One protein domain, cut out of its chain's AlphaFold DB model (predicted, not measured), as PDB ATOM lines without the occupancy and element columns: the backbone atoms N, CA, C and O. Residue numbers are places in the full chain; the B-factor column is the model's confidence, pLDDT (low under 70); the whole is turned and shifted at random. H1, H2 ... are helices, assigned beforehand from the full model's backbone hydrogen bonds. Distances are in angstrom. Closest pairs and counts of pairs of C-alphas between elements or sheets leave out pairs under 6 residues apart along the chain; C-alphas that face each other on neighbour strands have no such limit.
ATOM      1  N   ARG A   2       2.765  35.133  70.034       65.56
ATOM      2  CA  ARG A   2       1.728  35.924  69.298       65.56
ATOM      3  C   ARG A   2       0.994  37.028  70.088       65.56
ATOM      4  O   ARG A   2       0.615  38.035  69.499       65.56
ATOM      5  N   LYS A   3       0.768  36.850  71.396       76.56
ATOM      6  CA  LYS A   3      -0.117  37.733  72.183       76.56
ATOM      7  C   LYS A   3       0.474  39.127  72.444       76.56
ATOM      8  O   LYS A   3      -0.247  40.112  72.329       76.56
ATOM      9  N   ASN A   4       1.777  39.212  72.718       81.00
ATOM     10  CA  ASN A   4       2.460  40.479  73.011       81.00
ATOM     11  C   ASN A   4       2.546  41.358  71.752       81.00
ATOM     12  O   ASN A   4       2.262  42.551  71.790       81.00
ATOM     13  N   PHE A   5       2.848  40.738  70.605       89.00
ATOM     14  CA  PHE A   5       2.832  41.421  69.312       89.00
ATOM     15  C   PHE A   5       1.432  41.876  68.903       89.00
ATOM     16  O   PHE A   5       1.292  42.953  68.334       89.00
ATOM     17  N   LEU A   6       0.392  41.094  69.210       90.25
ATOM     18  CA  LEU A   6      -0.989  41.506  68.958       90.25
ATOM     19  C   LEU A   6      -1.321  42.802  69.709       90.25
ATOM     20  O   LEU A   6      -1.875  43.719  69.117       90.25
ATOM     21  N   ILE A   7      -0.928  42.914  70.976       91.50
ATOM     22  CA  ILE A   7      -1.200  44.114  71.782       91.50
ATOM     23  C   ILE A   7      -0.345  45.300  71.341       91.50
ATOM     24  O   ILE A   7      -0.855  46.415  71.285       91.50
ATOM     25  N   TYR A   8       0.904  45.062  70.931       93.88
ATOM     26  CA  TYR A   8       1.710  46.089  70.272       93.88
ATOM     27  C   TYR A   8       0.987  46.669  69.046       93.88
ATOM     28  O   TYR A   8       0.901  47.885  68.910       93.88
ATOM     29  N   TRP A   9       0.423  45.827  68.173       93.25
ATOM     30  CA  TRP A   9      -0.294  46.305  66.986       93.25
ATOM     31  C   TRP A   9      -1.615  47.002  67.325       93.25
ATOM     32  O   TRP A   9      -1.948  47.994  66.680       93.25
ATOM     33  N   LEU A  10      -2.327  46.540  68.358       94.31
ATOM     34  CA  LEU A  10      -3.528  47.210  68.874       94.31
ATOM     35  C   LEU A  10      -3.235  48.592  69.466       94.31
ATOM     36  O   LEU A  10      -4.123  49.433  69.498       94.31
ATOM     37  N   TRP A  11      -2.004  48.845  69.902       95.19
ATOM     38  CA  TRP A  11      -1.547  50.186  70.251       95.19
ATOM     39  C   TRP A  11      -1.092  50.976  69.013       95.19
ATOM     40  O   TRP A  11      -1.541  52.098  68.772       95.19
ATOM     41  N   ALA A  12      -0.208  50.398  68.200       94.31
ATOM     42  CA  ALA A  12       0.462  51.113  67.121       94.31
ATOM     43  C   ALA A  12      -0.509  51.574  66.023       94.31
ATOM     44  O   ALA A  12      -0.438  52.725  65.597       94.31
ATOM     45  N   ILE A  13      -1.435  50.707  65.594       94.12
ATOM     46  CA  ILE A  13      -2.352  51.009  64.485       94.12
ATOM     47  C   ILE A  13      -3.272  52.187  64.836       94.12
ATOM     48  O   ILE A  13      -3.235  53.161  64.086       94.12
ATOM     49  N   PRO A  14      -4.021  52.184  65.962       94.25
ATOM     50  CA  PRO A  14      -4.863  53.322  66.330       94.25
ATOM     51  C   PRO A  14      -4.077  54.611  66.574       94.25
ATOM     52  O   PRO A  14      -4.604  55.691  66.343       94.25
ATOM     53  N   THR A  15      -2.813  54.524  67.006       93.69
ATOM     54  CA  THR A  15      -1.966  55.722  67.146       93.69
ATOM     55  C   THR A  15      -1.664  56.339  65.788       93.69
ATOM     56  O   THR A  15      -1.857  57.533  65.598       93.69
ATOM     57  N   ILE A  16      -1.196  55.529  64.835       92.75
ATOM     58  CA  ILE A  16      -0.820  56.002  63.499       92.75
ATOM     59  C   ILE A  16      -2.053  56.536  62.769       92.75
ATOM     60  O   ILE A  16      -1.997  57.611  62.173       92.75
ATOM     61  N   THR A  17      -3.178  55.819  62.839       92.38
ATOM     62  CA  THR A  17      -4.422  56.284  62.223       92.38
ATOM     63  C   THR A  17      -4.954  57.526  62.928       92.38
ATOM     64  O   THR A  17      -5.310  58.472  62.238       92.38
ATOM     65  N   GLY A  18      -4.942  57.584  64.262       91.69
ATOM     66  CA  GLY A  18      -5.345  58.767  65.028       91.69
ATOM     67  C   GLY A  18      -4.546  60.009  64.636       91.69
ATOM     68  O   GLY A  18      -5.132  61.018  64.265       91.69
ATOM     69  N   LEU A  19      -3.214  59.899  64.577       90.69
ATOM     70  CA  LEU A  19      -2.335  60.987  64.130       90.69
ATOM     71  C   LEU A  19      -2.657  61.463  62.705       90.69
ATOM     72  O   LEU A  19      -2.606  62.659  62.438       90.69
ATOM     73  N   PHE A  20      -3.007  60.552  61.793       90.50
ATOM     74  CA  PHE A  20      -3.423  60.918  60.437       90.50
ATOM     75  C   PHE A  20      -4.798  61.600  60.416       90.50
ATOM     76  O   PHE A  20      -4.986  62.612  59.740       90.50
ATOM     77  N   PHE A  21      -5.759  61.081  61.182       92.06
ATOM     78  CA  PHE A  21      -7.085  61.680  61.311       92.06
ATOM     79  C   PHE A  21      -7.044  63.052  61.982       92.06
ATOM     80  O   PHE A  21      -7.917  63.858  61.685       92.06
ATOM     81  N   GLY A  22      -6.016  63.377  62.771       89.94
ATOM     82  CA  GLY A  22      -5.827  64.717  63.341       89.94
ATOM     83  C   GLY A  22      -5.726  65.839  62.298       89.94
ATOM     84  O   GLY A  22      -5.957  66.997  62.619       89.94
ATOM     85  N   PHE A  23      -5.440  65.516  61.032       89.94
ATOM     86  CA  PHE A  23      -5.454  66.489  59.932       89.94
ATOM     87  C   PHE A  23      -6.818  66.629  59.238       89.94
ATOM     88  O   PHE A  23      -7.008  67.551  58.450       89.94
ATOM     89  N   ILE A  24      -7.749  65.703  59.485       93.62
ATOM     90  CA  ILE A  24      -9.033  65.593  58.772       93.62
ATOM     91  C   ILE A  24     -10.205  65.842  59.724       93.62
ATOM     92  O   ILE A  24     -11.096  66.633  59.425       93.62
ATOM     93  N   ASN A  25     -10.227  65.135  60.853       93.94
ATOM     94  CA  ASN A  25     -11.289  65.163  61.845       93.94
ATOM     95  C   ASN A  25     -10.706  64.941  63.250       93.94
ATOM     96  O   ASN A  25     -10.287  63.832  63.602       93.94
ATOM     97  N   ASN A  26     -10.737  66.005  64.053       93.50
ATOM     98  CA  ASN A  26     -10.195  66.014  65.410       93.50
ATOM     99  C   ASN A  26     -10.944  65.062  66.353       93.50
ATOM    100  O   ASN A  26     -10.298  64.345  67.109       93.50
ATOM    101  N   ASP A  27     -12.271  64.960  66.255       94.56
ATOM    102  CA  ASP A  27     -13.063  64.101  67.146       94.56
ATOM    103  C   ASP A  27     -12.711  62.617  66.948       94.56
ATOM    104  O   ASP A  27     -12.530  61.858  67.902       94.56
ATOM    105  N   VAL A  28     -12.569  62.192  65.687       92.56
ATOM    106  CA  VAL A  28     -12.171  60.816  65.347       92.56
ATOM    107  C   VAL A  28     -10.733  60.542  65.789       92.56
ATOM    108  O   VAL A  28     -10.449  59.465  66.318       92.56
ATOM    109  N   SER A  29      -9.835  61.512  65.601       94.56
ATOM    110  CA  SER A  29      -8.455  61.445  66.088       94.56
ATOM    111  C   SER A  29      -8.403  61.227  67.599       94.56
ATOM    112  O   SER A  29      -7.757  60.285  68.059       94.56
ATOM    113  N   ASP A  30      -9.134  62.030  68.369       92.56
ATOM    114  CA  ASP A  30      -9.123  61.979  69.831       92.56
ATOM    115  C   ASP A  30      -9.631  60.637  70.363       92.56
ATOM    116  O   ASP A  30      -9.036  60.058  71.279       92.56
ATOM    117  N   ILE A  31     -10.676  60.077  69.748       94.38
ATOM    118  CA  ILE A  31     -11.179  58.739  70.086       94.38
ATOM    119  C   ILE A  31     -10.104  57.680  69.815       94.38
ATOM    120  O   ILE A  31      -9.827  56.843  70.680       94.38
ATOM    121  N   LEU A  32      -9.471  57.709  68.640       94.19
ATOM    122  CA  LEU A  32      -8.442  56.737  68.259       94.19
ATOM    123  C   LEU A  32      -7.205  56.817  69.162       94.19
ATOM    124  O   LEU A  32      -6.691  55.781  69.593       94.19
ATOM    125  N   LEU A  33      -6.754  58.025  69.496       93.31
ATOM    126  CA  LEU A  33      -5.629  58.254  70.402       93.31
ATOM    127  C   LEU A  33      -5.962  57.831  71.839       93.31
ATOM    128  O   LEU A  33      -5.125  57.226  72.514       93.31
ATOM    129  N   THR A  34      -7.198  58.052  72.287       91.56
ATOM    130  CA  THR A  34      -7.669  57.575  73.595       91.56
ATOM    131  C   THR A  34      -7.653  56.049  73.649       91.56
ATOM    132  O   THR A  34      -7.059  55.469  74.560       91.56
ATOM    133  N   VAL A  35      -8.217  55.376  72.643       93.75
ATOM    134  CA  VAL A  35      -8.187  53.907  72.538       93.75
ATOM    135  C   VAL A  35      -6.747  53.388  72.489       93.75
ATOM    136  O   VAL A  35      -6.414  52.436  73.196       93.75
ATOM    137  N   SER A  36      -5.876  54.039  71.715       94.56
ATOM    138  CA  SER A  36      -4.449  53.721  71.671       94.56
ATOM    139  C   SER A  36      -3.812  53.773  73.063       94.56
ATOM    140  O   SER A  36      -3.149  52.817  73.469       94.56
ATOM    141  N   SER A  37      -4.038  54.847  73.824       91.62
ATOM    142  CA  SER A  37      -3.431  55.019  75.149       91.62
ATOM    143  C   SER A  37      -3.800  53.889  76.118       91.62
ATOM    144  O   SER A  37      -2.950  53.420  76.875       91.62
ATOM    145  N   ILE A  38      -5.023  53.357  76.029       92.62
ATOM    146  CA  ILE A  38      -5.460  52.200  76.820       92.62
ATOM    147  C   ILE A  38      -4.645  50.960  76.435       92.62
ATOM    148  O   ILE A  38      -4.109  50.275  77.308       92.62
ATOM    149  N   PHE A  39      -4.495  50.680  75.138       94.69
ATOM    150  CA  PHE A  39      -3.680  49.552  74.675       94.69
ATOM    151  C   PHE A  39      -2.200  49.713  75.017       94.69
ATOM    152  O   PHE A  39      -1.544  48.724  75.344       94.69
ATOM    153  N   PHE A  40      -1.685  50.942  75.021       93.88
ATOM    154  CA  PHE A  40      -0.330  51.230  75.472       93.88
ATOM    155  C   PHE A  40      -0.131  50.868  76.946       93.88
ATOM    156  O   PHE A  40       0.840  50.200  77.301       93.88
ATOM    157  N   LEU A  41      -1.073  51.246  77.815       93.75
ATOM    158  CA  LEU A  41      -1.031  50.882  79.231       93.75
ATOM    159  C   LEU A  41      -1.107  49.363  79.425       93.75
ATOM    160  O   LEU A  41      -0.371  48.813  80.244       93.75
ATOM    161  N   ILE A  42      -1.938  48.670  78.642       94.12
ATOM    162  CA  ILE A  42      -2.006  47.202  78.652       94.12
ATOM    163  C   ILE A  42      -0.661  46.596  78.223       94.12
ATOM    164  O   ILE A  42      -0.196  45.646  78.855       94.12
ATOM    165  N   LEU A  43      -0.018  47.140  77.187       93.94
ATOM    166  CA  LEU A  43       1.297  46.696  76.720       93.94
ATOM    167  C   LEU A  43       2.358  46.845  77.819       93.94
ATOM    168  O   LEU A  43       3.079  45.890  78.115       93.94
ATOM    169  N   LEU A  44       2.417  48.010  78.468       94.00
ATOM    170  CA  LEU A  44       3.344  48.252  79.575       94.00
ATOM    171  C   LEU A  44       3.077  47.296  80.739       94.00
ATOM    172  O   LEU A  44       4.005  46.654  81.225       94.00
ATOM    173  N   TYR A  45       1.816  47.118  81.138       94.62
ATOM    174  CA  TYR A  45       1.450  46.154  82.177       94.62
ATOM    175  C   TYR A  45       1.954  44.741  81.857       94.62
ATOM    176  O   TYR A  45       2.481  44.053  82.738       94.62
ATOM    177  N   GLN A  46       1.845  44.310  80.598       93.06
ATOM    178  CA  GLN A  46       2.351  43.007  80.174       93.06
ATOM    179  C   GLN A  46       3.858  42.882  80.316       93.06
ATOM    180  O   GLN A  46       4.310  41.853  80.809       93.06
ATOM    181  N   TYR A  47       4.630  43.909  79.958       92.94
ATOM    182  CA  TYR A  47       6.077  43.885  80.174       92.94
ATOM    183  C   TYR A  47       6.417  43.689  81.650       92.94
ATOM    184  O   TYR A  47       7.194  42.798  81.987       92.94
ATOM    185  N   GLY A  48       5.788  44.463  82.538       91.62
ATOM    186  CA  GLY A  48       6.000  44.337  83.980       91.62
ATOM    187  C   GLY A  48       5.605  42.965  84.529       91.62
ATOM    188  O   GLY A  48       6.311  42.422  85.378       91.62
ATOM    189  N   LYS A  49       4.507  42.385  84.030       92.00
ATOM    190  CA  LYS A  49       4.064  41.043  84.419       92.00
ATOM    191  C   LYS A  49       5.040  39.963  83.948       92.00
ATOM    192  O   LYS A  49       5.466  39.158  84.765       92.00
ATOM    193  N   ILE A  50       5.422  39.977  82.670       89.44
ATOM    194  CA  ILE A  50       6.358  39.005  82.090       89.44
ATOM    195  C   ILE A  50       7.686  39.030  82.853       89.44
ATOM    196  O   ILE A  50       8.206  37.989  83.233       89.44
ATOM    197  N   LEU A  51       8.206  40.220  83.160       89.50
ATOM    198  CA  LEU A  51       9.427  40.368  83.953       89.50
ATOM    199  C   LEU A  51       9.295  39.809  85.369       89.50
ATOM    200  O   LEU A  51      10.198  39.119  85.840       89.50
ATOM    201  N   LYS A  52       8.171  40.070  86.042       90.75
ATOM    202  CA  LYS A  52       7.896  39.492  87.361       90.75
ATOM    203  C   LYS A  52       7.884  37.965  87.301       90.75
ATOM    204  O   LYS A  52       8.488  37.327  88.160       90.75
ATOM    205  N   ASP A  53       7.229  37.402  86.292       87.12
ATOM    206  CA  ASP A  53       7.105  35.956  86.116       87.12
ATOM    207  C   ASP A  53       8.484  35.322  85.815       87.12
ATOM    208  O   ASP A  53       8.851  34.322  86.424       87.12
ATOM    209  N   ILE A  54       9.316  35.956  84.979       85.44
ATOM    210  CA  ILE A  54      10.663  35.467  84.610       85.44
ATOM    211  C   ILE A  54      11.680  35.559  85.762       85.44
ATOM    212  O   ILE A  54      12.579  34.714  85.891       85.44
ATOM    213  N   THR A  55      11.570  36.601  86.584       83.88
ATOM    214  CA  THR A  55      12.473  36.856  87.718       83.88
ATOM    215  C   THR A  55      12.017  36.166  89.003       83.88
ATOM    216  O   THR A  55      12.586  36.423  90.062       83.88
ATOM    217  N   ASN A  56      11.005  35.288  88.941       83.06
ATOM    218  CA  ASN A  56      10.392  34.640  90.107       83.06
ATOM    219  C   ASN A  56       9.974  35.647  91.196       83.06
ATOM    220  O   ASN A  56      10.081  35.380  92.391       83.06
ATOM    221  N   GLY A  57       9.525  36.836  90.787       81.44
ATOM    222  CA  GLY A  57       9.069  37.891  91.687       81.44
ATOM    223  C   GLY A  57      10.163  38.749  92.327       81.44
ATOM    224  O   GLY A  57       9.808  39.668  93.065       81.44
ATOM    225  N   VAL A  58      11.450  38.519  92.033       82.25
ATOM    226  CA  VAL A  58      12.551  39.370  92.528       82.25
ATOM    227  C   VAL A  58      12.393  40.805  92.023       82.25
ATOM    228  O   VAL A  58      12.571  41.757  92.783       82.25
ATOM    229  N   VAL A  59      11.997  40.970  90.758       85.00
ATOM    230  CA  VAL A  59      11.743  42.284  90.162       85.00
ATOM    231  C   VAL A  59      10.247  42.470  89.971       85.00
ATOM    232  O   VAL A  59       9.626  41.888  89.085       85.00
ATOM    233  N   ASN A  60       9.652  43.318  90.809       90.44
ATOM    234  CA  ASN A  60       8.229  43.619  90.749       90.44
ATOM    235  C   ASN A  60       7.988  45.054  90.266       90.44
ATOM    236  O   ASN A  60       8.001  46.002  91.048       90.44
ATOM    237  N   LEU A  61       7.741  45.206  88.963       91.94
ATOM    238  CA  LEU A  61       7.432  46.504  88.348       91.94
ATOM    239  C   LEU A  61       5.937  46.854  88.392       91.94
ATOM    240  O   LEU A  61       5.562  47.970  88.044       91.94
ATOM    241  N   ILE A  62       5.075  45.929  88.828       93.00
ATOM    242  CA  ILE A  62       3.618  46.131  88.855       93.00
ATOM    243  C   ILE A  62       3.204  47.287  89.788       93.00
ATOM    244  O   ILE A  62       2.383  48.098  89.364       93.00
ATOM    245  N   PRO A  63       3.760  47.438  91.011       93.50
ATOM    246  CA  PRO A  63       3.465  48.593  91.857       93.50
ATOM    247  C   PRO A  63       3.828  49.914  91.178       93.50
ATOM    248  O   PRO A  63       3.005  50.819  91.138       93.50
ATOM    249  N   LEU A  64       5.019  49.990  90.570       92.94
ATOM    250  CA  LEU A  64       5.472  51.187  89.860       92.94
ATOM    251  C   LEU A  64       4.551  51.522  88.679       92.94
ATOM    252  O   LEU A  64       4.212  52.686  88.486       92.94
ATOM    253  N   PHE A  65       4.101  50.511  87.927       95.62
ATOM    254  CA  PHE A  65       3.104  50.685  86.871       95.62
ATOM    255  C   PHE A  65       1.806  51.304  87.410       95.62
ATOM    256  O   PHE A  65       1.343  52.310  86.876       95.62
ATOM    257  N   TRP A  66       1.240  50.763  88.493       94.62
ATOM    258  CA  TRP A  66       0.013  51.310  89.077       94.62
ATOM    259  C   TRP A  66       0.203  52.712  89.655       94.62
ATOM    260  O   TRP A  66      -0.702  53.533  89.531       94.62
ATOM    261  N   THR A  67       1.373  53.024  90.219       93.06
ATOM    262  CA  THR A  67       1.715  54.390  90.639       93.06
ATOM    263  C   THR A  67       1.697  55.354  89.454       93.06
ATOM    264  O   THR A  67       1.126  56.434  89.565       93.06
ATOM    265  N   ILE A  68       2.265  54.961  88.310       94.06
ATOM    266  CA  ILE A  68       2.252  55.776  87.088       94.06
ATOM    267  C   ILE A  68       0.821  55.989  86.598       94.06
ATOM    268  O   ILE A  68       0.447  57.127  86.342       94.06
ATOM    269  N   VAL A  69       0.011  54.928  86.505       93.50
ATOM    270  CA  VAL A  69      -1.391  55.033  86.062       93.50
ATOM    271  C   VAL A  69      -2.186  55.946  86.989       93.50
ATOM    272  O   VAL A  69      -2.872  56.848  86.519       93.50
ATOM    273  N   PHE A  70      -2.065  55.748  88.301       93.19
ATOM    274  CA  PHE A  70      -2.741  56.573  89.296       93.19
ATOM    275  C   PHE A  70      -2.358  58.048  89.142       93.19
ATOM    276  O   PHE A  70      -3.231  58.903  89.018       93.19
ATOM    277  N   LEU A  71      -1.061  58.355  89.080       92.19
ATOM    278  CA  LEU A  71      -0.600  59.731  88.914       92.19
ATOM    279  C   LEU A  71      -1.016  60.320  87.563       92.19
ATOM    280  O   LEU A  71      -1.396  61.482  87.521       92.19
ATOM    281  N   ALA A  72      -1.003  59.538  86.481       90.12
ATOM    282  CA  ALA A  72      -1.429  59.980  85.155       90.12
ATOM    283  C   ALA A  72      -2.909  60.388  85.128       90.12
ATOM    284  O   ALA A  72      -3.243  61.430  84.568       90.12
ATOM    285  N   LEU A  73      -3.783  59.616  85.786       89.00
ATOM    286  CA  LEU A  73      -5.207  59.946  85.910       89.00
ATOM    287  C   LEU A  73      -5.420  61.282  86.630       89.00
ATOM    288  O   LEU A  73      -6.284  62.069  86.250       89.00
ATOM    289  N   PHE A  74      -4.604  61.555  87.647       88.06
ATOM    290  CA  PHE A  74      -4.716  62.761  88.459       88.06
ATOM    291  C   PHE A  74      -3.839  63.924  87.986       88.06
ATOM    292  O   PHE A  74      -3.988  65.034  88.492       88.06
ATOM    293  N   ALA A  75      -2.989  63.733  86.978       88.38
ATOM    294  CA  ALA A  75      -2.070  64.764  86.494       88.38
ATOM    295  C   ALA A  75      -2.781  65.972  85.862       88.38
ATOM    296  O   ALA A  75      -2.190  67.046  85.756       88.38
ATOM    297  N   ASN A  76      -4.056  65.831  85.488       84.81
ATOM    298  CA  ASN A  76      -4.871  66.940  84.990       84.81
ATOM    299  C   ASN A  76      -5.588  67.724  86.102       84.81
ATOM    300  O   ASN A  76      -5.943  68.879  85.885       84.81
ATOM    301  N   ILE A  77      -5.748  67.158  87.308       88.12
ATOM    302  CA  ILE A  77      -6.410  67.833  88.441       88.12
ATOM    303  C   ILE A  77      -5.773  69.185  88.797       88.12
ATOM    304  O   ILE A  77      -6.528  70.135  89.014       88.12
ATOM    305  N   PRO A  78      -4.432  69.330  88.860       85.69
ATOM    306  CA  PRO A  78      -3.815  70.600  89.223       85.69
ATOM    307  C   PRO A  78      -4.261  71.760  88.334       85.69
ATOM    308  O   PRO A  78      -4.466  72.860  88.850       85.69
ATOM    309  N   LEU A  79      -4.484  71.514  87.038       85.12
ATOM    310  CA  LEU A  79      -4.969  72.539  86.117       85.12
ATOM    311  C   LEU A  79      -6.346  73.059  86.550       85.12
ATOM    312  O   LEU A  79      -6.536  74.265  86.635       85.12
ATOM    313  N   TYR A  80      -7.266  72.156  86.902       86.94
ATOM    314  CA  TYR A  80      -8.630  72.501  87.314       86.94
ATOM    315  C   TYR A  80      -8.716  73.123  88.714       86.94
ATOM    316  O   TYR A  80      -9.575  73.966  88.953       86.94
ATOM    317  N   LEU A  81      -7.855  72.710  89.650       89.12
ATOM    318  CA  LEU A  81      -7.901  73.204  91.034       89.12
ATOM    319  C   LEU A  81      -7.132  74.508  91.239       89.12
ATOM    320  O   LEU A  81      -7.527  75.331  92.058       89.12
ATOM    321  N   THR A  82      -6.005  74.673  90.548       88.50
ATOM    322  CA  THR A  82      -5.080  75.788  90.802       88.50
ATOM    323  C   THR A  82      -5.045  76.813  89.676       88.50
ATOM    324  O   THR A  82      -4.426  77.860  89.849       88.50
ATOM    325  N   ASN A  83      -5.668  76.522  88.522       86.69
ATOM    326  CA  ASN A  83      -5.575  77.313  87.286       86.69
ATOM    327  C   ASN A  83      -4.127  77.656  86.880       86.69
ATOM    328  O   ASN A  83      -3.882  78.605  86.138       86.69
ATOM    329  N   SER A  84      -3.150  76.889  87.371       91.12
ATOM    330  CA  SER A  84      -1.735  77.107  87.113       91.12
ATOM    331  C   SER A  84      -1.231  76.085  86.105       91.12
ATOM    332  O   SER A  84      -1.191  74.881  86.355       91.12
ATOM    333  N   TYR A  85      -0.783  76.580  84.954       89.31
ATOM    334  CA  TYR A  85      -0.115  75.748  83.955       89.31
ATOM    335  C   TYR A  85       1.187  75.144  84.487       89.31
ATOM    336  O   TYR A  85       1.578  74.062  84.060       89.31
ATOM    337  N   PHE A  86       1.845  75.811  85.441       91.00
ATOM    338  CA  PHE A  86       3.084  75.317  86.033       91.00
ATOM    339  C   PHE A  86       2.855  74.055  86.870       91.00
ATOM    340  O   PHE A  86       3.589  73.081  86.721       91.00
ATOM    341  N   THR A  87       1.826  74.034  87.723       88.75
ATOM    342  CA  THR A  87       1.514  72.856  88.555       88.75
ATOM    343  C   THR A  87       1.034  71.682  87.709       88.75
ATOM    344  O   THR A  87       1.409  70.541  87.981       88.75
ATOM    345  N   TRP A  88       0.268  71.954  86.651       91.94
ATOM    346  CA  TRP A  88      -0.106  70.953  85.654       91.94
ATOM    347  C   TRP A  88       1.122  70.375  84.943       91.94
ATOM    348  O   TRP A  88       1.318  69.162  84.951       91.94
ATOM    349  N   LEU A  89       1.997  71.231  84.407       91.12
ATOM    350  CA  LEU A  89       3.226  70.808  83.732       91.12
ATOM    351  C   LEU A  89       4.120  69.984  84.664       91.12
ATOM    352  O   LEU A  89       4.670  68.964  84.258       91.12
ATOM    353  N   PHE A  90       4.244  70.399  85.924       91.56
ATOM    354  CA  PHE A  90       5.027  69.688  86.926       91.56
ATOM    355  C   PHE A  90       4.468  68.286  87.208       91.56
ATOM    356  O   PHE A  90       5.229  67.319  87.267       91.56
ATOM    357  N   ALA A  91       3.143  68.142  87.309       91.56
ATOM    358  CA  ALA A  91       2.504  66.837  87.466       91.56
ATOM    359  C   ALA A  91       2.731  65.934  86.240       91.56
ATOM    360  O   ALA A  91       3.113  64.773  86.398       91.56
ATOM    361  N   GLN A  92       2.586  66.477  85.026       91.56
ATOM    362  CA  GLN A  92       2.890  65.759  83.781       91.56
ATOM    363  C   GLN A  92       4.358  65.316  83.730       91.56
ATOM    364  O   GLN A  92       4.661  64.175  83.375       91.56
ATOM    365  N   PHE A  93       5.276  66.186  84.154       93.44
ATOM    366  CA  PHE A  93       6.703  65.887  84.204       93.44
ATOM    367  C   PHE A  93       7.028  64.743  85.174       93.44
ATOM    368  O   PHE A  93       7.822  63.867  84.832       93.44
ATOM    369  N   ILE A  94       6.390  64.692  86.348       93.94
ATOM    370  CA  ILE A  94       6.566  63.584  87.302       93.94
ATOM    371  C   ILE A  94       6.118  62.254  86.686       93.94
ATOM    372  O   ILE A  94       6.855  61.267  86.750       93.94
ATOM    373  N   VAL A  95       4.934  62.217  86.066       94.06
ATOM    374  CA  VAL A  95       4.401  61.006  85.414       94.06
ATOM    375  C   VAL A  95       5.329  60.541  84.296       94.06
ATOM    376  O   VAL A  95       5.664  59.355  84.207       94.06
ATOM    377  N   PHE A  96       5.795  61.478  83.474       93.38
ATOM    378  CA  PHE A  96       6.751  61.212  82.410       93.38
ATOM    379  C   PHE A  96       8.065  60.642  82.958       93.38
ATOM    380  O   PHE A  96       8.522  59.593  82.503       93.38
ATOM    381  N   PHE A  97       8.642  61.265  83.988       94.88
ATOM    382  CA  PHE A  97       9.892  60.816  84.598       94.88
ATOM    383  C   PHE A  97       9.776  59.406  85.196       94.88
ATOM    384  O   PHE A  97      10.634  58.556  84.950       94.88
ATOM    385  N   LEU A  98       8.693  59.111  85.922       95.00
ATOM    386  CA  LEU A  98       8.442  57.769  86.458       95.00
ATOM    387  C   LEU A  98       8.274  56.728  85.343       95.00
ATOM    388  O   LEU A  98       8.792  55.617  85.460       95.00
ATOM    389  N   SER A  99       7.626  57.098  84.238       93.81
ATOM    390  CA  SER A  99       7.494  56.238  83.054       93.81
ATOM    391  C   SER A  99       8.853  55.909  82.427       93.81
ATOM    392  O   SER A  99       9.099  54.766  82.036       93.81
ATOM    393  N   LEU A 100       9.787  56.866  82.401       94.75
ATOM    394  CA  LEU A 100      11.163  56.617  81.966       94.75
ATOM    395  C   LEU A 100      11.912  55.683  82.921       94.75
ATOM    396  O   LEU A 100      12.617  54.783  82.466       94.75
ATOM    397  N   LEU A 101      11.753  55.848  84.238       94.81
ATOM    398  CA  LEU A 101      12.356  54.935  85.215       94.81
ATOM    399  C   LEU A 101      11.820  53.509  85.066       94.81
ATOM    400  O   LEU A 101      12.594  52.553  85.137       94.81
ATOM    401  N   TYR A 102      10.518  53.370  84.812       94.81
ATOM    402  CA  TYR A 102       9.876  52.092  84.530       94.81
ATOM    403  C   TYR A 102      10.507  51.404  83.312       94.81
ATOM    404  O   TYR A 102      10.976  50.269  83.409       94.81
ATOM    405  N   LEU A 103      10.621  52.121  82.190       94.69
ATOM    406  CA  LEU A 103      11.299  51.634  80.984       94.69
ATOM    407  C   LEU A 103      12.763  51.281  81.244       94.69
ATOM    408  O   LEU A 103      13.247  50.259  80.762       94.69
ATOM    409  N   ARG A 104      13.473  52.088  82.041       94.38
ATOM    410  CA  ARG A 104      14.893  51.860  82.343       94.38
ATOM    411  C   ARG A 104      15.084  50.542  83.057       94.38
ATOM    412  O   ARG A 104      15.998  49.795  82.730       94.38
ATOM    413  N   LYS A 105      14.220  50.271  84.032       93.25
ATOM    414  CA  LYS A 105      14.249  49.021  84.780       93.25
ATOM    415  C   LYS A 105      13.989  47.822  83.875       93.25
ATOM    416  O   LYS A 105      14.713  46.846  84.004       93.25
ATOM    417  N   ILE A 106      13.051  47.923  82.930       93.12
ATOM    418  CA  ILE A 106      12.819  46.865  81.934       93.12
ATOM    419  C   ILE A 106      14.093  46.579  81.132       93.12
ATOM    420  O   ILE A 106      14.526  45.435  81.076       93.12
ATOM    421  N   ILE A 107      14.695  47.615  80.540       93.69
ATOM    422  CA  ILE A 107      15.879  47.498  79.673       93.69
ATOM    423  C   ILE A 107      17.052  46.847  80.412       93.69
ATOM    424  O   ILE A 107      17.695  45.951  79.869       93.69
ATOM    425  N   VAL A 108      17.311  47.284  81.649       92.44
ATOM    426  CA  VAL A 108      18.396  46.744  82.479       92.44
ATOM    427  C   VAL A 108      18.154  45.272  82.805       92.44
ATOM    428  O   VAL A 108      19.079  44.474  82.706       92.44
ATOM    429  N   GLU A 109      16.922  44.890  83.143       90.75
ATOM    430  CA  GLU A 109      16.618  43.518  83.564       90.75
ATOM    431  C   GLU A 109      16.732  42.506  82.418       90.75
ATOM    432  O   GLU A 109      17.229  41.395  82.600       90.75
ATOM    433  N   ILE A 110      16.329  42.899  81.209       91.00
ATOM    434  CA  ILE A 110      16.481  42.050  80.020       91.00
ATOM    435  C   ILE A 110      17.889  42.128  79.403       91.00
ATOM    436  O   ILE A 110      18.119  41.507  78.368       91.00
ATOM    437  N   ASN A 111      18.820  42.874  80.018       88.94
ATOM    438  CA  ASN A 111      20.160  43.169  79.492       88.94
ATOM    439  C   ASN A 111      20.133  43.653  78.030       88.94
ATOM    440  O   ASN A 111      20.867  43.150  77.183       88.94
ATOM    441  N   SER A 112      19.244  44.599  77.724       91.31
ATOM    442  CA  SER A 112      19.130  45.186  76.387       91.31
ATOM    443  C   SER A 112      20.095  46.359  76.214       91.31
ATOM    444  O   SER A 112      20.197  47.213  77.094       91.31
ATOM    445  N   ASP A 113      20.717  46.467  75.037       91.06
ATOM    446  CA  ASP A 113      21.586  47.595  74.655       91.06
ATOM    447  C   ASP A 113      20.805  48.884  74.331       91.06
ATOM    448  O   ASP A 113      21.366  49.906  73.925       91.06
ATOM    449  N   LYS A 114      19.476  48.861  74.481       91.44
ATOM    450  CA  LYS A 114      18.618  50.012  74.199       91.44
ATOM    451  C   LYS A 114      18.877  51.165  75.157       91.44
ATOM    452  O   LYS A 114      18.998  51.002  76.365       91.44
ATOM    453  N   SER A 115      18.841  52.378  74.614       92.25
ATOM    454  CA  SER A 115      19.014  53.605  75.388       92.25
ATOM    455  C   SER A 115      17.727  54.420  75.432       92.25
ATOM    456  O   SER A 115      17.140  54.740  74.399       92.25
ATOM    457  N   ILE A 116      17.322  54.825  76.639       93.00
ATOM    458  CA  ILE A 116      16.227  55.791  76.830       93.00
ATOM    459  C   ILE A 116      16.587  57.145  76.235       93.00
ATOM    460  O   ILE A 116      15.734  57.831  75.684       93.00
ATOM    461  N   LEU A 117      17.856  57.533  76.320       92.12
ATOM    462  CA  LEU A 117      18.308  58.792  75.749       92.12
ATOM    463  C   LEU A 117      18.195  58.761  74.219       92.12
ATOM    464  O   LEU A 117      17.734  59.733  73.627       92.12
ATOM    465  N   ALA A 118      18.510  57.619  73.595       91.38
ATOM    466  CA  ALA A 118      18.262  57.417  72.168       91.38
ATOM    467  C   ALA A 118      16.762  57.456  71.845       91.38
ATOM    468  O   ALA A 118      16.382  58.125  70.890       91.38
ATOM    469  N   LEU A 119      15.910  56.823  72.665       93.31
ATOM    470  CA  LEU A 119      14.453  56.924  72.534       93.31
ATOM    471  C   LEU A 119      13.994  58.381  72.518       93.31
ATOM    472  O   LEU A 119      13.288  58.768  71.595       93.31
ATOM    473  N   LEU A 120      14.413  59.203  73.478       92.50
ATOM    474  CA  LEU A 120      13.982  60.600  73.560       92.50
ATOM    475  C   LEU A 120      14.478  61.441  72.379       92.50
ATOM    476  O   LEU A 120      13.675  62.097  71.719       92.50
ATOM    477  N   LEU A 121      15.778  61.391  72.082       93.69
ATOM    478  CA  LEU A 121      16.369  62.193  71.008       93.69
ATOM    479  C   LEU A 121      15.819  61.795  69.639       93.69
ATOM    480  O   LEU A 121      15.404  62.655  68.866       93.69
ATOM    481  N   LEU A 122      15.760  60.495  69.345       93.44
ATOM    482  CA  LEU A 122      15.262  60.018  68.058       93.44
ATOM    483  C   LEU A 122      13.755  60.215  67.930       93.44
ATOM    484  O   LEU A 122      13.288  60.437  66.819       93.44
ATOM    485  N   SER A 123      12.988  60.217  69.023       90.12
ATOM    486  CA  SER A 123      11.566  60.586  68.963       90.12
ATOM    487  C   SER A 123      11.378  62.028  68.507       90.12
ATOM    488  O   SER A 123      10.489  62.288  67.707       90.12
ATOM    489  N   ILE A 124      12.238  62.951  68.944       90.62
ATOM    490  CA  ILE A 124      12.192  64.347  68.490       90.62
ATOM    491  C   ILE A 124      12.621  64.437  67.019       90.62
ATOM    492  O   ILE A 124      11.906  65.014  66.205       90.62
ATOM    493  N   VAL A 125      13.749  63.813  66.660       91.69
ATOM    494  CA  VAL A 125      14.304  63.856  65.293       91.69
ATOM    495  C   VAL A 125      13.369  63.213  64.262       91.69
ATOM    496  O   VAL A 125      13.282  63.682  63.132       91.69
ATOM    497  N   THR A 126      12.653  62.155  64.640       90.12
ATOM    498  CA  THR A 126      11.730  61.424  63.753       90.12
ATOM    499  C   THR A 126      10.273  61.858  63.896       90.12
ATOM    500  O   THR A 126       9.389  61.148  63.419       90.12
ATOM    501  N   LEU A 127      10.003  62.982  64.571       86.81
ATOM    502  CA  LEU A 127       8.648  63.511  64.778       86.81
ATOM    503  C   LEU A 127       7.674  62.468  65.366       86.81
ATOM    504  O   LEU A 127       6.519  62.369  64.965       86.81
ATOM    505  N   GLY A 128       8.149  61.660  66.314       83.31
ATOM    506  CA  GLY A 128       7.338  60.670  67.023       83.31
ATOM    507  C   GLY A 128       7.213  59.307  66.338       83.31
ATOM    508  O   GLY A 128       6.460  58.468  66.825       83.31
ATOM    509  N   ILE A 129       7.966  59.030  65.265       89.50
ATOM    510  CA  ILE A 129       7.954  57.713  64.597       89.50
ATOM    511  C   ILE A 129       8.848  56.689  65.325       89.50
ATOM    512  O   ILE A 129       8.513  55.506  65.426       89.50
ATOM    513  N   TYR A 130       9.986  57.115  65.876       91.25
ATOM    514  CA  TYR A 130      10.935  56.220  66.548       91.25
ATOM    515  C   TYR A 130      10.356  55.397  67.720       91.25
ATOM    516  O   TYR A 130      10.729  54.225  67.835       91.25
ATOM    517  N   PRO A 131       9.430  55.910  68.560       92.12
ATOM    518  CA  PRO A 131       8.760  55.117  69.588       92.12
ATOM    519  C   PRO A 131       8.185  53.798  69.069       92.12
ATOM    520  O   PRO A 131       8.373  52.769  69.712       92.12
ATOM    521  N   PHE A 132       7.556  53.779  67.889       93.44
ATOM    522  CA  PHE A 132       6.996  52.545  67.326       93.44
ATOM    523  C   PHE A 132       8.089  51.493  67.097       93.44
ATOM    524  O   PHE A 132       7.973  50.355  67.554       93.44
ATOM    525  N   PHE A 133       9.206  51.892  66.479       92.88
ATOM    526  CA  PHE A 133      10.354  51.008  66.269       92.88
ATOM    527  C   PHE A 133      10.964  50.522  67.594       92.88
ATOM    528  O   PHE A 133      11.290  49.338  67.754       92.88
ATOM    529  N   PHE A 134      11.087  51.420  68.570       94.81
ATOM    530  CA  PHE A 134      11.617  51.102  69.889       94.81
ATOM    531  C   PHE A 134      10.753  50.066  70.618       94.81
ATOM    532  O   PHE A 134      11.263  49.042  71.067       94.81
ATOM    533  N   TYR A 135       9.437  50.278  70.692       94.38
ATOM    534  CA  TYR A 135       8.525  49.353  71.368       94.38
ATOM    535  C   TYR A 135       8.375  48.023  70.623       94.38
ATOM    536  O   TYR A 135       8.262  46.975  71.262       94.38
ATOM    537  N   TYR A 136       8.454  48.020  69.292       94.31
ATOM    538  CA  TYR A 136       8.471  46.783  68.511       94.31
ATOM    539  C   TYR A 136       9.692  45.921  68.852       94.31
ATOM    540  O   TYR A 136       9.570  44.747  69.214       94.31
ATOM    541  N   SER A 137      10.883  46.520  68.784       93.62
ATOM    542  CA  SER A 137      12.138  45.829  69.093       93.62
ATOM    543  C   SER A 137      12.221  45.428  70.568       93.62
ATOM    544  O   SER A 137      12.734  44.356  70.884       93.62
ATOM    545  N   LEU A 138      11.688  46.233  71.493       94.12
ATOM    546  CA  LEU A 138      11.569  45.883  72.912       94.12
ATOM    547  C   LEU A 138      10.648  44.677  73.132       94.12
ATOM    548  O   LEU A 138      11.038  43.739  73.820       94.12
ATOM    549  N   THR A 139       9.482  44.646  72.484       93.62
ATOM    550  CA  THR A 139       8.559  43.497  72.540       93.62
ATOM    551  C   THR A 139       9.235  42.212  72.062       93.62
ATOM    552  O   THR A 139       9.055  41.152  72.669       93.62
ATOM    553  N   LYS A 140      10.030  42.301  70.989       93.31
ATOM    554  CA  LYS A 140      10.787  41.170  70.441       93.31
ATOM    555  C   LYS A 140      11.815  40.629  71.437       93.31
ATOM    556  O   LYS A 140      11.852  39.423  71.654       93.31
ATOM    557  N   GLU A 141      12.609  41.498  72.057       92.88
ATOM    558  CA  GLU A 141      13.620  41.094  73.047       92.88
ATOM    559  C   GLU A 141      13.004  40.517  74.319       92.88
ATOM    560  O   GLU A 141      13.466  39.482  74.787       92.88
ATOM    561  N   ILE A 142      11.925  41.115  74.838       91.69
ATOM    562  CA  ILE A 142      11.204  40.577  76.002       91.69
ATOM    563  C   ILE A 142      10.673  39.173  75.701       91.69
ATOM    564  O   ILE A 142      10.829  38.267  76.514       91.69
ATOM    565  N   SER A 143      10.092  38.975  74.516       90.88
ATOM    566  CA  SER A 143       9.567  37.666  74.106       90.88
ATOM    567  C   SER A 143      10.686  36.628  73.941       90.88
ATOM    568  O   SER A 143      10.538  35.488  74.367       90.88
ATOM    569  N   ALA A 144      11.830  37.017  73.371       89.62
ATOM    570  CA  ALA A 144      12.994  36.137  73.252       89.62
ATOM    571  C   ALA A 144      13.599  35.784  74.625       89.62
ATOM    572  O   ALA A 144      14.052  34.659  74.846       89.62
ATOM    573  N   PHE A 145      13.600  36.738  75.558       87.69
ATOM    574  CA  PHE A 145      14.065  36.536  76.927       87.69
ATOM    575  C   PHE A 145      13.156  35.573  77.704       87.69
ATOM    576  O   PHE A 145      13.659  34.676  78.383       87.69
ATOM    577  N   GLU A 146      11.835  35.709  77.548       87.31
ATOM    578  CA  GLU A 146      10.825  34.787  78.085       87.31
ATOM    579  C   GLU A 146      11.069  33.350  77.604       87.31
ATOM    580  O   GLU A 146      11.187  32.431  78.414       87.31
ATOM    581  N   GLU A 147      11.245  33.156  76.296       86.44
ATOM    582  CA  GLU A 147      11.476  31.835  75.698       86.44
ATOM    583  C   GLU A 147      12.773  31.185  76.186       86.44
ATOM    584  O   GLU A 147      12.777  30.012  76.556       86.44
ATOM    585  N   LYS A 148      13.863  31.958  76.276       85.56
ATOM    586  CA  LYS A 148      15.157  31.473  76.781       85.56
ATOM    587  C   LYS A 148      15.097  31.030  78.244       85.56
ATOM    588  O   LYS A 148      15.900  30.195  78.663       85.56
ATOM    589  N   ARG A 149      14.207  31.625  79.044       78.31
ATOM    590  CA  ARG A 149      14.012  31.254  80.450       78.31
ATOM    591  C   ARG A 149      13.144  30.006  80.578       78.31
ATOM    592  O   ARG A 149      13.464  29.167  81.402       78.31
ATOM    593  N   LEU A 150      12.098  29.883  79.761       77.81
ATOM    594  CA  LEU A 150      11.204  28.718  79.742       77.81
ATOM    595  C   LEU A 150      11.883  27.445  79.215       77.81
ATOM    596  O   LEU A 150      11.445  26.346  79.534       77.81
ATOM    597  N   SER A 151      12.935  27.581  78.402       74.19
ATOM    598  CA  SER A 151      13.726  26.454  77.900       74.19
ATOM    599  C   SER A 151      14.833  25.978  78.854       74.19
ATOM    600  O   SER A 151      15.602  25.096  78.472       74.19
ATOM    601  N   ARG A 152      14.997  26.611  80.023       62.28
ATOM    602  CA  ARG A 152      15.958  26.224  81.070       62.28
ATOM    603  C   ARG A 152      15.232  25.587  82.241       62.28
ATOM    604  O   ARG A 152      15.828  24.654  82.814       62.28
TER     605      ARG A 152
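Overview. This is residues 2 to 152 of the 152 residues of the protein "DUF4234 domain-containing protein" of Thermosipho sp. JL129W03 (UniProt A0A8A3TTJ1). An elongated bundle of helices in two loose layers: H1, H2 and H3 fold back and forth as a Z, with the long H2 as its slanting stroke, and H5, H6 and H7 lie over one side of that Z. Short H4 packs on the first part of H5 at one end of the length, and the end of H7 lies at the other. The printed part has 151 residues with seven named helices, H1 to H7 in order, and no named strand; its class is all helix. It is compact, with a radius of gyration of the C-alphas of 16.6 A, and spans 54 by 34 by 26 A.

Arrangement. H1, residues 2 to 21, and H2, residues 26 to 54, form a helical hairpin; they touch at a shallow tilt of 23 degrees, closest at the C-alphas of Gly 18 and Ser 29, 4.2 A. H3, residues 62 to 74, forms a hairpin with H2, touching residues 44 to 49 alone; the C-alphas of Gly 48 and Ile 62 are closest, 5.7 A. H4, residues 77 to 82, and H3 meet only through their link. H5, residues 85 to 109, forms a hairpin with H4, closest at the C-alphas of Leu 79 and Trp 88, 5.1 A. H5 touches H3 at a shallow tilt of 17 degrees, opposite ways, closest at the C-alphas of Ile 68 and Val 95, 5.9 A. H2 and H5 touch at a steep tilt of 39 degrees, closest at the C-alphas of Gly 48 and Ile 106, 7.6 A. H6, residues 116 to 125, only just touches H5, with 3 pairs of C-alphas within 8 A, closest Arg 104 and Ile 116, 6.9 A. H7, residues 130 to 150, forms a hairpin with H6, closest at the C-alphas of Ser 123 and Tyr 130, 5.0 A. H7 touches H1 at a shallow tilt of 7 degrees, opposite ways, closest at the C-alphas of Ala 12 and Phe 132, 6.7 A. H7 touches H2 too, closest at the C-alphas of Ile 54 and Glu 146, 6.6 A. H1, H2, H3, H5 and H7 make a bundle, helices side by side. H1 and H5, for instance, are apart. Every O i to N i+4 pair is within hydrogen-bond range in H2 to H7; in H1, 15 of 16 are.

Along the chain. H1 begins at C-alpha 2, (1.728, 35.924, 69.298), and runs 28.4 A. H2 runs 41.7 A, H3 18.6 A, H4 8.4 A, H5 36.3 A, H6 14.2 A. H7 runs 30.5 A to C-alpha 150, (11.204, 28.718, 79.742).

Size, cuts and confidence. The C-alphas farthest apart, Asn 83 and Arg 152, are 55.8 A apart. The printed part has no cut, and no link is long. Mean pLDDT of the printed part is 90.7; residues 2 and 152 are under 70.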